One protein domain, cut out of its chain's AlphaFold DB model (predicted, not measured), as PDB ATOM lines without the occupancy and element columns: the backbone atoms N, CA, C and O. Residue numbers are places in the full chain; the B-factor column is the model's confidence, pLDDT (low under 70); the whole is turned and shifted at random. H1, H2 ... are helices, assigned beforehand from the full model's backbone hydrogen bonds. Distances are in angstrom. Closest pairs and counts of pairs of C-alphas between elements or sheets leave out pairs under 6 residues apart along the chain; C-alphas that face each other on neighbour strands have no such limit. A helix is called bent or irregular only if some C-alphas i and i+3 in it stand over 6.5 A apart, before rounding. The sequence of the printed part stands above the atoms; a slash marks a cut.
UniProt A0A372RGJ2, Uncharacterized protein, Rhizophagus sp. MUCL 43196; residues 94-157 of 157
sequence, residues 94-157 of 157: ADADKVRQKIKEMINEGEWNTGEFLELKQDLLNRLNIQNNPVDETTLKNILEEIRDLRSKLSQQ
ATOM      1  N   ALA A  94      40.493  28.727  -8.866       88.19
ATOM      2  CA  ALA A  94      41.380  29.871  -8.763       88.19
ATOM      3  C   ALA A  94      40.913  30.786  -7.630       88.19
ATOM      4  O   ALA A  94      39.716  30.993  -7.434       88.19
ATOM      5  N   ASP A  95      41.870  31.334  -6.890       91.56
ATOM      6  CA  ASP A  95      41.606  32.341  -5.868       91.56
ATOM      7  C   ASP A  95      41.135  33.642  -6.536       91.56
ATOM      8  O   ASP A  95      41.821  34.173  -7.414       91.56
ATOM      9  N   ALA A  96      39.970  34.149  -6.127       89.81
ATOM     10  CA  ALA A  96      39.355  35.325  -6.732       89.81
ATOM     11  C   ALA A  96      40.257  36.570  -6.669       89.81
ATOM     12  O   ALA A  96      40.279  37.354  -7.620       89.81
ATOM     13  N   ASP A  97      41.032  36.743  -5.598       89.56
ATOM     14  CA  ASP A  97      41.900  37.908  -5.433       89.56
ATOM     15  C   ASP A  97      43.134  37.818  -6.330       89.56
ATOM     16  O   ASP A  97      43.507  38.803  -6.973       89.56
ATOM     17  N   LYS A  98      43.702  36.614  -6.487       90.88
ATOM     18  CA  LYS A  98      44.795  36.375  -7.445       90.88
ATOM     19  C   LYS A  98      44.346  36.605  -8.884       90.88
ATOM     20  O   LYS A  98      45.079  37.208  -9.666       90.88
ATOM     21  N   VAL A  99      43.139  36.153  -9.232       91.25
ATOM     22  CA  VAL A  99      42.578  36.372 -10.572       91.25
ATOM     23  C   VAL A  99      42.365  37.865 -10.818       91.25
ATOM     24  O   VAL A  99      42.790  38.375 -11.850       91.25
ATOM     25  N   ARG A 100      41.793  38.601  -9.855       90.62
ATOM     26  CA  ARG A 100      41.634  40.063  -9.955       90.62
ATOM     27  C   ARG A 100      42.958  40.783 -10.173       90.62
ATOM     28  O   ARG A 100      43.020  41.680 -11.011       90.62
ATOM     29  N   GLN A 101      43.995  40.418  -9.419       90.44
ATOM     30  CA  GLN A 101      45.319  41.010  -9.574       90.44
ATOM     31  C   GLN A 101      45.865  40.756 -10.981       90.44
ATOM     32  O   GLN A 101      46.252  41.706 -11.661       90.44
ATOM     33  N   LYS A 102      45.817  39.504 -11.453       90.75
ATOM     34  CA  LYS A 102      46.359  39.154 -12.766       90.75
ATOM     35  C   LYS A 102      45.608  39.829 -13.915       90.75
ATOM     36  O   LYS A 102      46.239  40.279 -14.862       90.75
ATOM     37  N   ILE A 103      44.285  39.966 -13.816       90.12
ATOM     38  CA  ILE A 103      43.486  40.703 -14.809       90.12
ATOM     39  C   ILE A 103      43.936  42.167 -14.888       90.12
ATOM     40  O   ILE A 103      44.123  42.686 -15.983       90.12
ATOM     41  N   LYS A 104      44.155  42.834 -13.745       89.44
ATOM     42  CA  LYS A 104      44.657  44.220 -13.725       89.44
ATOM     43  C   LYS A 104      46.048  44.339 -14.348       89.44
ATOM     44  O   LYS A 104      46.285  45.278 -15.100       89.44
ATOM     45  N   GLU A 105      46.943  43.396 -14.057       90.38
ATOM     46  CA  GLU A 105      48.268  43.322 -14.685       90.38
ATOM     47  C   GLU A 105      48.146  43.193 -16.212       90.38
ATOM     48  O   GLU A 105      48.692  44.023 -16.931       90.38
ATOM     49  N   MET A 106      47.327  42.257 -16.707       89.06
ATOM     50  CA  MET A 106      47.103  42.058 -18.147       89.06
ATOM     51  C   MET A 106      46.480  43.277 -18.842       89.06
ATOM     52  O   MET A 106      46.761  43.531 -20.011       89.06
ATOM     53  N   ILE A 107      45.608  44.024 -18.156       87.06
ATOM     54  CA  ILE A 107      45.045  45.274 -18.688       87.06
ATOM     55  C   ILE A 107      46.151  46.326 -18.828       87.06
ATOM     56  O   ILE A 107      46.238  46.972 -19.867       87.06
ATOM     57  N   ASN A 108      47.013  46.470 -17.818       87.62
ATOM     58  CA  ASN A 108      48.128  47.419 -17.852       87.62
ATOM     59  C   ASN A 108      49.168  47.066 -18.926       87.62
ATOM     60  O   ASN A 108      49.750  47.961 -19.532       87.62
ATOM     61  N   GLU A 109      49.393  45.773 -19.164       87.50
ATOM     62  CA  GLU A 109      50.302  45.254 -20.195       87.50
ATOM     63  C   GLU A 109      49.683  45.297 -21.609       87.50
ATOM     64  O   GLU A 109      50.379  45.074 -22.595       87.50
ATOM     65  N   GLY A 110      48.384  45.610 -21.732       84.31
ATOM     66  CA  GLY A 110      47.654  45.639 -23.006       84.31
ATOM     67  C   GLY A 110      47.278  44.256 -23.558       84.31
ATOM     68  O   GLY A 110      46.702  44.158 -24.639       84.31
ATOM     69  N   GLU A 111      47.549  43.182 -22.816       85.12
ATOM     70  CA  GLU A 111      47.311  41.790 -23.223       85.12
ATOM     71  C   GLU A 111      45.850  41.341 -23.040       85.12
ATOM     72  O   GLU A 111      45.421  40.327 -23.590       85.12
ATOM     73  N   TRP A 112      45.052  42.080 -22.261       83.44
ATOM     74  CA  TRP A 112      43.674  41.691 -21.938       83.44
ATOM     75  C   TRP A 112      42.719  41.729 -23.145       83.44
ATOM     76  O   TRP A 112      41.825  40.883 -23.271       83.44
ATOM     77  N   ASN A 113      42.916  42.679 -24.059       74.88
ATOM     78  CA  ASN A 113      41.996  42.972 -25.163       74.88
ATOM     79  C   ASN A 113      42.267  42.125 -26.422       74.88
ATOM     80  O   ASN A 113      42.237  42.629 -27.542       74.88
ATOM     81  N   THR A 114      42.513  40.822 -26.268       74.88
ATOM     82  CA  THR A 114      42.484  39.894 -27.411       74.88
ATOM     83  C   THR A 114      41.039  39.668 -27.871       74.88
ATOM     84  O   THR A 114      40.146  39.509 -27.036       74.88
ATOM     85  N   GLY A 115      40.795  39.640 -29.187       75.12
ATOM     86  CA  GLY A 115      39.455  39.483 -29.788       75.12
ATOM     87  C   GLY A 115      38.774  38.127 -29.542       75.12
ATOM     88  O   GLY A 115      37.670  37.889 -30.023       75.12
ATOM     89  N   GLU A 116      39.416  37.234 -28.793       80.44
ATOM     90  CA  GLU A 116      38.916  35.905 -28.458       80.44
ATOM     91  C   GLU A 116      38.138  35.908 -27.130       80.44
ATOM     92  O   GLU A 116      38.483  36.619 -26.180       80.44
ATOM     93  N   PHE A 117      37.104  35.060 -27.050       81.00
ATOM     94  CA  PHE A 117      36.322  34.786 -25.833       81.00
ATOM     95  C   PHE A 117      35.683  36.022 -25.172       81.00
ATOM     96  O   PHE A 117      35.594  36.103 -23.944       81.00
ATOM     97  N   LEU A 118      35.209  36.979 -25.978       83.69
ATOM     98  CA  LEU A 118      34.688  38.266 -25.504       83.69
ATOM     99  C   LEU A 118      33.565  38.114 -24.458       83.69
ATOM    100  O   LEU A 118      33.611  38.757 -23.411       83.69
ATOM    101  N   GLU A 119      32.607  37.212 -24.693       85.25
ATOM    102  CA  GLU A 119      31.494  36.946 -23.766       85.25
ATOM    103  C   GLU A 119      31.971  36.393 -22.414       85.25
ATOM    104  O   GLU A 119      31.559  36.879 -21.361       85.25
ATOM    105  N   LEU A 120      32.893  35.421 -22.426       86.06
ATOM    106  CA  LEU A 120      33.435  34.812 -21.206       86.06
ATOM    107  C   LEU A 120      34.254  35.812 -20.386       86.06
ATOM    108  O   LEU A 120      34.179  35.812 -19.158       86.06
ATOM    109  N   LYS A 121      35.014  36.689 -21.052       86.00
ATOM    110  CA  LYS A 121      35.761  37.760 -20.378       86.00
ATOM    111  C   LYS A 121      34.820  38.733 -19.674       86.00
ATOM    112  O   LYS A 121      35.084  39.094 -18.529       86.00
ATOM    113  N   GLN A 122      33.727  39.132 -20.325       85.06
ATOM    114  CA  GLN A 122      32.731  40.019 -19.719       85.06
ATOM    115  C   GLN A 122      32.036  39.357 -18.521       85.06
ATOM    116  O   GLN A 122      31.937  39.975 -17.460       85.06
ATOM    117  N   ASP A 123      31.632  38.086 -18.634       89.12
ATOM    118  CA  ASP A 123      31.054  37.345 -17.500       89.12
ATOM    119  C   ASP A 123      32.044  37.238 -16.327       89.12
ATOM    120  O   ASP A 123      31.674  37.456 -15.171       89.12
ATOM    121  N   LEU A 124      33.328  36.994 -16.609       89.00
ATOM    122  CA  LEU A 124      34.378  36.937 -15.590       89.00
ATOM    123  C   LEU A 124      34.567  38.283 -14.873       89.00
ATOM    124  O   LEU A 124      34.640  38.311 -13.643       89.00
ATOM    125  N   LEU A 125      34.615  39.398 -15.612       89.00
ATOM    126  CA  LEU A 125      34.725  40.744 -15.034       89.00
ATOM    127  C   LEU A 125      33.523  41.070 -14.139       89.00
ATOM    128  O   LEU A 125      33.711  41.548 -13.015       89.00
ATOM    129  N   ASN A 126      32.314  40.732 -14.598       88.81
ATOM    130  CA  ASN A 126      31.075  40.911 -13.842       88.81
ATOM    131  C   ASN A 126      31.085  40.087 -12.546       88.81
ATOM    132  O   ASN A 126      30.818  40.625 -11.471       88.81
ATOM    133  N   ARG A 127      31.460  38.801 -12.612       89.19
ATOM    134  CA  ARG A 127      31.550  37.921 -11.431       89.19
ATOM    135  C   ARG A 127      32.604  38.372 -10.429       89.19
ATOM    136  O   ARG A 127      32.404  38.229  -9.224       89.19
ATOM    137  N   LEU A 128      33.728  38.907 -10.904       88.56
ATOM    138  CA  LEU A 128      34.810  39.389 -10.046       88.56
ATOM    139  C   LEU A 128      34.588  40.820  -9.542       88.56
ATOM    140  O   LEU A 128      35.360  41.269  -8.687       88.56
ATOM    141  N   ASN A 129      33.532  41.493 -10.013       84.31
ATOM    142  CA  ASN A 129      33.195  42.889  -9.735       84.31
ATOM    143  C   ASN A 129      34.351  43.851 -10.069       84.31
ATOM    144  O   ASN A 129      34.663  44.774  -9.314       84.31
ATOM    145  N   ILE A 130      35.041  43.587 -11.182       78.88
ATOM    146  CA  ILE A 130      36.110  44.445 -11.694       78.88
ATOM    147  C   ILE A 130      35.454  45.467 -12.620       78.88
ATOM    148  O   ILE A 130      35.006  45.118 -13.709       78.88
ATOM    149  N   GLN A 131      35.408  46.734 -12.202       64.75
ATOM    150  CA  GLN A 131      35.037  47.829 -13.097       64.75
ATOM    151  C   GLN A 131      36.154  48.018 -14.120       64.75
ATOM    152  O   GLN A 131      37.114  48.746 -13.879       64.75
ATOM    153  N   ASN A 132      36.043  47.335 -15.252       57.47
ATOM    154  CA  ASN A 132      36.806  47.672 -16.434       57.47
ATOM    155  C   ASN A 132      35.826  48.379 -17.357       57.47
ATOM    156  O   ASN A 132      34.987  47.725 -17.964       57.47
ATOM    157  N   ASN A 133      35.840  49.713 -17.365       50.31
ATOM    158  CA  ASN A 133      34.988  50.464 -18.275       50.31
ATOM    159  C   ASN A 133      35.565  50.241 -19.680       50.31
ATOM    160  O   ASN A 133      36.660  50.741 -19.944       50.31
ATOM    161  N   PRO A 134      34.898  49.483 -20.570       51.06
ATOM    162  CA  PRO A 134      35.384  49.238 -21.913       51.06
ATOM    163  C   PRO A 134      35.039  50.468 -22.749       51.06
ATOM    164  O   PRO A 134      34.339  50.373 -23.753       51.06
ATOM    165  N   VAL A 135      35.486  51.656 -22.325       50.72
ATOM    166  CA  VAL A 135      35.640  52.742 -23.286       50.72
ATOM    167  C   VAL A 135      36.825  52.300 -24.121       50.72
ATOM    168  O   VAL A 135      37.980  52.553 -23.790       50.72
ATOM    169  N   ASP A 136      36.478  51.472 -25.098       58.16
ATOM    170  CA  ASP A 136      37.332  50.776 -26.026       58.16
ATOM    171  C   ASP A 136      38.448  51.738 -26.420       58.16
ATOM    172  O   ASP A 136      38.183  52.858 -26.861       58.16
ATOM    173  N   GLU A 137      39.700  51.359 -26.196       59.94
ATOM    174  CA  GLU A 137      40.833  52.204 -26.565       59.94
ATOM    175  C   GLU A 137      40.763  52.554 -28.065       59.94
ATOM    176  O   GLU A 137      41.212  53.619 -28.486       59.94
ATOM    177  N   THR A 138      40.110  51.696 -28.861       57.19
ATOM    178  CA  THR A 138      39.740  51.964 -30.255       57.19
ATOM    179  C   THR A 138      38.650  53.034 -30.386       57.19
ATOM    180  O   THR A 138      38.794  53.935 -31.204       57.19
ATOM    181  N   THR A 139      37.612  53.031 -29.544       68.25
ATOM    182  CA  THR A 139      36.576  54.080 -29.507       68.25
ATOM    183  C   THR A 139      37.164  55.415 -29.039       68.25
ATOM    184  O   THR A 139      36.858  56.449 -29.626       68.25
ATOM    185  N   LEU A 140      38.077  55.418 -28.059       75.94
ATOM    186  CA  LEU A 140      38.815  56.621 -27.649       75.94
ATOM    187  C   LEU A 140      39.721  57.146 -28.761       75.94
ATOM    188  O   LEU A 140      39.739  58.353 -28.987       75.94
ATOM    189  N   LYS A 141      40.442  56.266 -29.471       74.31
ATOM    190  CA  LYS A 141      41.266  56.641 -30.633       74.31
ATOM    191  C   LYS A 141      40.417  57.222 -31.761       74.31
ATOM    192  O   LYS A 141      40.766  58.281 -32.270       74.31
ATOM    193  N   ASN A 142      39.284  56.599 -32.078       77.44
ATOM    194  CA  ASN A 142      38.359  57.073 -33.108       77.44
ATOM    195  C   ASN A 142      37.781  58.452 -32.755       77.44
ATOM    196  O   ASN A 142      37.805  59.358 -33.585       77.44
ATOM    197  N   ILE A 143      37.354  58.657 -31.502       86.00
ATOM    198  CA  ILE A 143      36.881  59.966 -31.020       86.00
ATOM    199  C   ILE A 143      38.007  61.016 -31.083       86.00
ATOM    200  O   ILE A 143      37.773  62.165 -31.455       86.00
ATOM    201  N   LEU A 144      39.246  60.643 -30.744       87.38
ATOM    202  CA  LEU A 144      40.410  61.534 -30.826       87.38
ATOM    203  C   LEU A 144      40.732  61.946 -32.266       87.38
ATOM    204  O   LEU A 144      41.073  63.109 -32.496       87.38
ATOM    205  N   GLU A 145      40.628  61.023 -33.223       88.88
ATOM    206  CA  GLU A 145      40.807  61.329 -34.645       88.88
ATOM    207  C   GLU A 145      39.705  62.250 -35.176       88.88
ATOM    208  O   GLU A 145      40.028  63.252 -35.819       88.88
ATOM    209  N   GLU A 146      38.436  62.002 -34.833       91.38
ATOM    210  CA  GLU A 146      37.320  62.884 -35.209       91.38
ATOM    211  C   GLU A 146      37.496  64.306 -34.659       91.38
ATOM    212  O   GLU A 146      37.343  65.287 -35.390       91.38
ATOM    213  N   ILE A 147      37.887  64.446 -33.388       91.25
ATOM    214  CA  ILE A 147      38.165  65.759 -32.783       91.25
ATOM    215  C   ILE A 147      39.323  66.462 -33.507       91.25
ATOM    216  O   ILE A 147      39.296  67.684 -33.698       91.25
ATOM    217  N   ARG A 148      40.350  65.715 -33.926       90.25
ATOM    218  CA  ARG A 148      41.516  66.265 -34.630       90.25
ATOM    219  C   ARG A 148      41.155  66.755 -36.034       90.25
ATOM    220  O   ARG A 148      41.636  67.817 -36.432       90.25
ATOM    221  N   ASP A 149      40.296  66.027 -36.743       91.31
ATOM    222  CA  ASP A 149      39.784  66.404 -38.065       91.31
ATOM    223  C   ASP A 149      38.843  67.621 -38.000       91.31
ATOM    224  O   ASP A 149      38.962  68.560 -38.785       91.31
ATOM    225  N   LEU A 150      37.965  67.690 -36.995       92.81
ATOM    226  CA  LEU A 150      37.125  68.873 -36.772       92.81
ATOM    227  C   LEU A 150      37.959  70.123 -36.473       92.81
ATOM    228  O   LEU A 150      37.678  71.208 -36.988       92.81
ATOM    229  N   ARG A 151      39.019  69.979 -35.669       88.62
ATOM    230  CA  ARG A 151      39.921  71.087 -35.332       88.62
ATOM    231  C   ARG A 151      40.716  71.586 -36.540       88.62
ATOM    232  O   ARG A 151      40.960  72.787 -36.635       88.62
ATOM    233  N   SER A 152      41.121  70.699 -37.451       83.69
ATOM    234  CA  SER A 152      41.842  71.095 -38.668       83.69
ATOM    235  C   SER A 152      40.940  71.905 -39.608       83.69
ATOM    236  O   SER A 152      41.363  72.947 -40.106       83.69
ATOM    237  N   LYS A 153      39.672  71.498 -39.755       88.31
ATOM    238  CA  LYS A 153      38.656  72.199 -40.558       88.31
ATOM    239  C   LYS A 153      38.318  73.586 -40.006       88.31
ATOM    240  O   LYS A 153      38.214  74.533 -40.774       88.31
ATOM    241  N   LEU A 154      38.219  73.723 -38.683       81.75
ATOM    242  CA  LEU A 154      37.990  75.010 -38.008       81.75
ATOM    243  C   LEU A 154      39.182  75.977 -38.090       81.75
ATOM    244  O   LEU A 154      38.993  77.176 -37.955       81.75
ATOM    245  N   SER A 155      40.402  75.474 -38.291       71.12
ATOM    246  CA  SER A 155      41.613  76.300 -38.406       71.12
ATOM    247  C   SER A 155      41.855  76.848 -39.820       71.12
ATOM    248  O   SER A 155      42.790  77.626 -40.005       71.12
ATOM    249  N   GLN A 156      41.084  76.407 -40.817       63.28
ATOM    250  CA  GLN A 156      41.201  76.839 -42.216       63.28
ATOM    251  C   GLN A 156      40.117  77.848 -42.633       63.28
ATOM    252  O   GLN A 156      40.028  78.190 -43.813       63.28
ATOM    253  N   GLN A 157      39.313  78.320 -41.680       49.28
ATOM    254  CA  GLN A 157      38.254  79.313 -41.856       49.28
ATOM    255  C   GLN A 157      38.611  80.596 -41.100       49.28
ATOM    256  O   GLN A 157      38.302  81.683 -41.636       49.28
TER     257      GLN A 157
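AT A GLANCE: This is residues 94 to 157 of the 157 residues of an uncharacterized protein of Rhizophagus sp. MUCL 43196 (UniProt A0A372RGJ2). A small head made by two helices, H1 and H2, which stand at a steep tilt near each other, has a straight helical arm, H3, that reaches far away from it. Residues 138 to 157, of which 138 to 154 belong to H3, stick out free, and this arm makes much of the length. The printed part has 64 residues with three named helices, in the order H1, H2, H3, and no named strand; its class is all helix. The whole is extended, with a radius of gyration of the C-alphas of 17.0 A, and spans 59 by 20 by 18 A.

HOW THE PARTS SIT: H1, residues 96 to 108, and H2, residues 118 to 128, are close but not clearly touching, with 2 pairs of C-alphas within 8 A. Their closest C-alphas are those of Arg 100 and Leu 128, 6.9 A apart. Their lines stand at a steep tilt of 51 degrees, they run opposite ways, and their centres are 12.7 A apart. A short link of 9 residues joins them. Residues 114 to 120, of which 118 to 120 belong to H2, stand free. H3, residues 137 to 154, follows H2 after a short link of 8 residues. H3 is apart from H1 and apart from H2, with no C-alpha of either within 8 A of it. In H1, H2 and H3 every pair of O of residue i and N of residue i+4 is within hydrogen-bond range.

IN THESE COORDINATES: H1 begins at C-alpha 96, at (39.355, 35.325, -6.732), and measures 18.6 A from first to last C-alpha. H2 measures 15.5 A, from Leu 118 to Leu 128, where C-alpha 128 is at (34.810, 39.389, -10.046). H3 is the longest helix, with 18 residues and 25.7 A from Glu 137 to Leu 154; its C-alpha 154 is at (37.990, 75.010, -38.008). No helix is bent or irregular.

THE WHOLE: The two C-alphas farthest apart are those of Ala 94 and Gln 157, the first and last printed residues, at 59.6 A. Gln 157 is also the chain's last residue. Without the stretches that stand free, the body has 37 residues, spans 29 by 19 by 12 A and has a radius of gyration of 9.7 A. The printed part has no cut, and no link is long. The mean pLDDT of the printed part is 81.1; 11 residues are under 70, namely residues 131 to 139, of which 137 to 139 belong to H3, and residues 156 to 157.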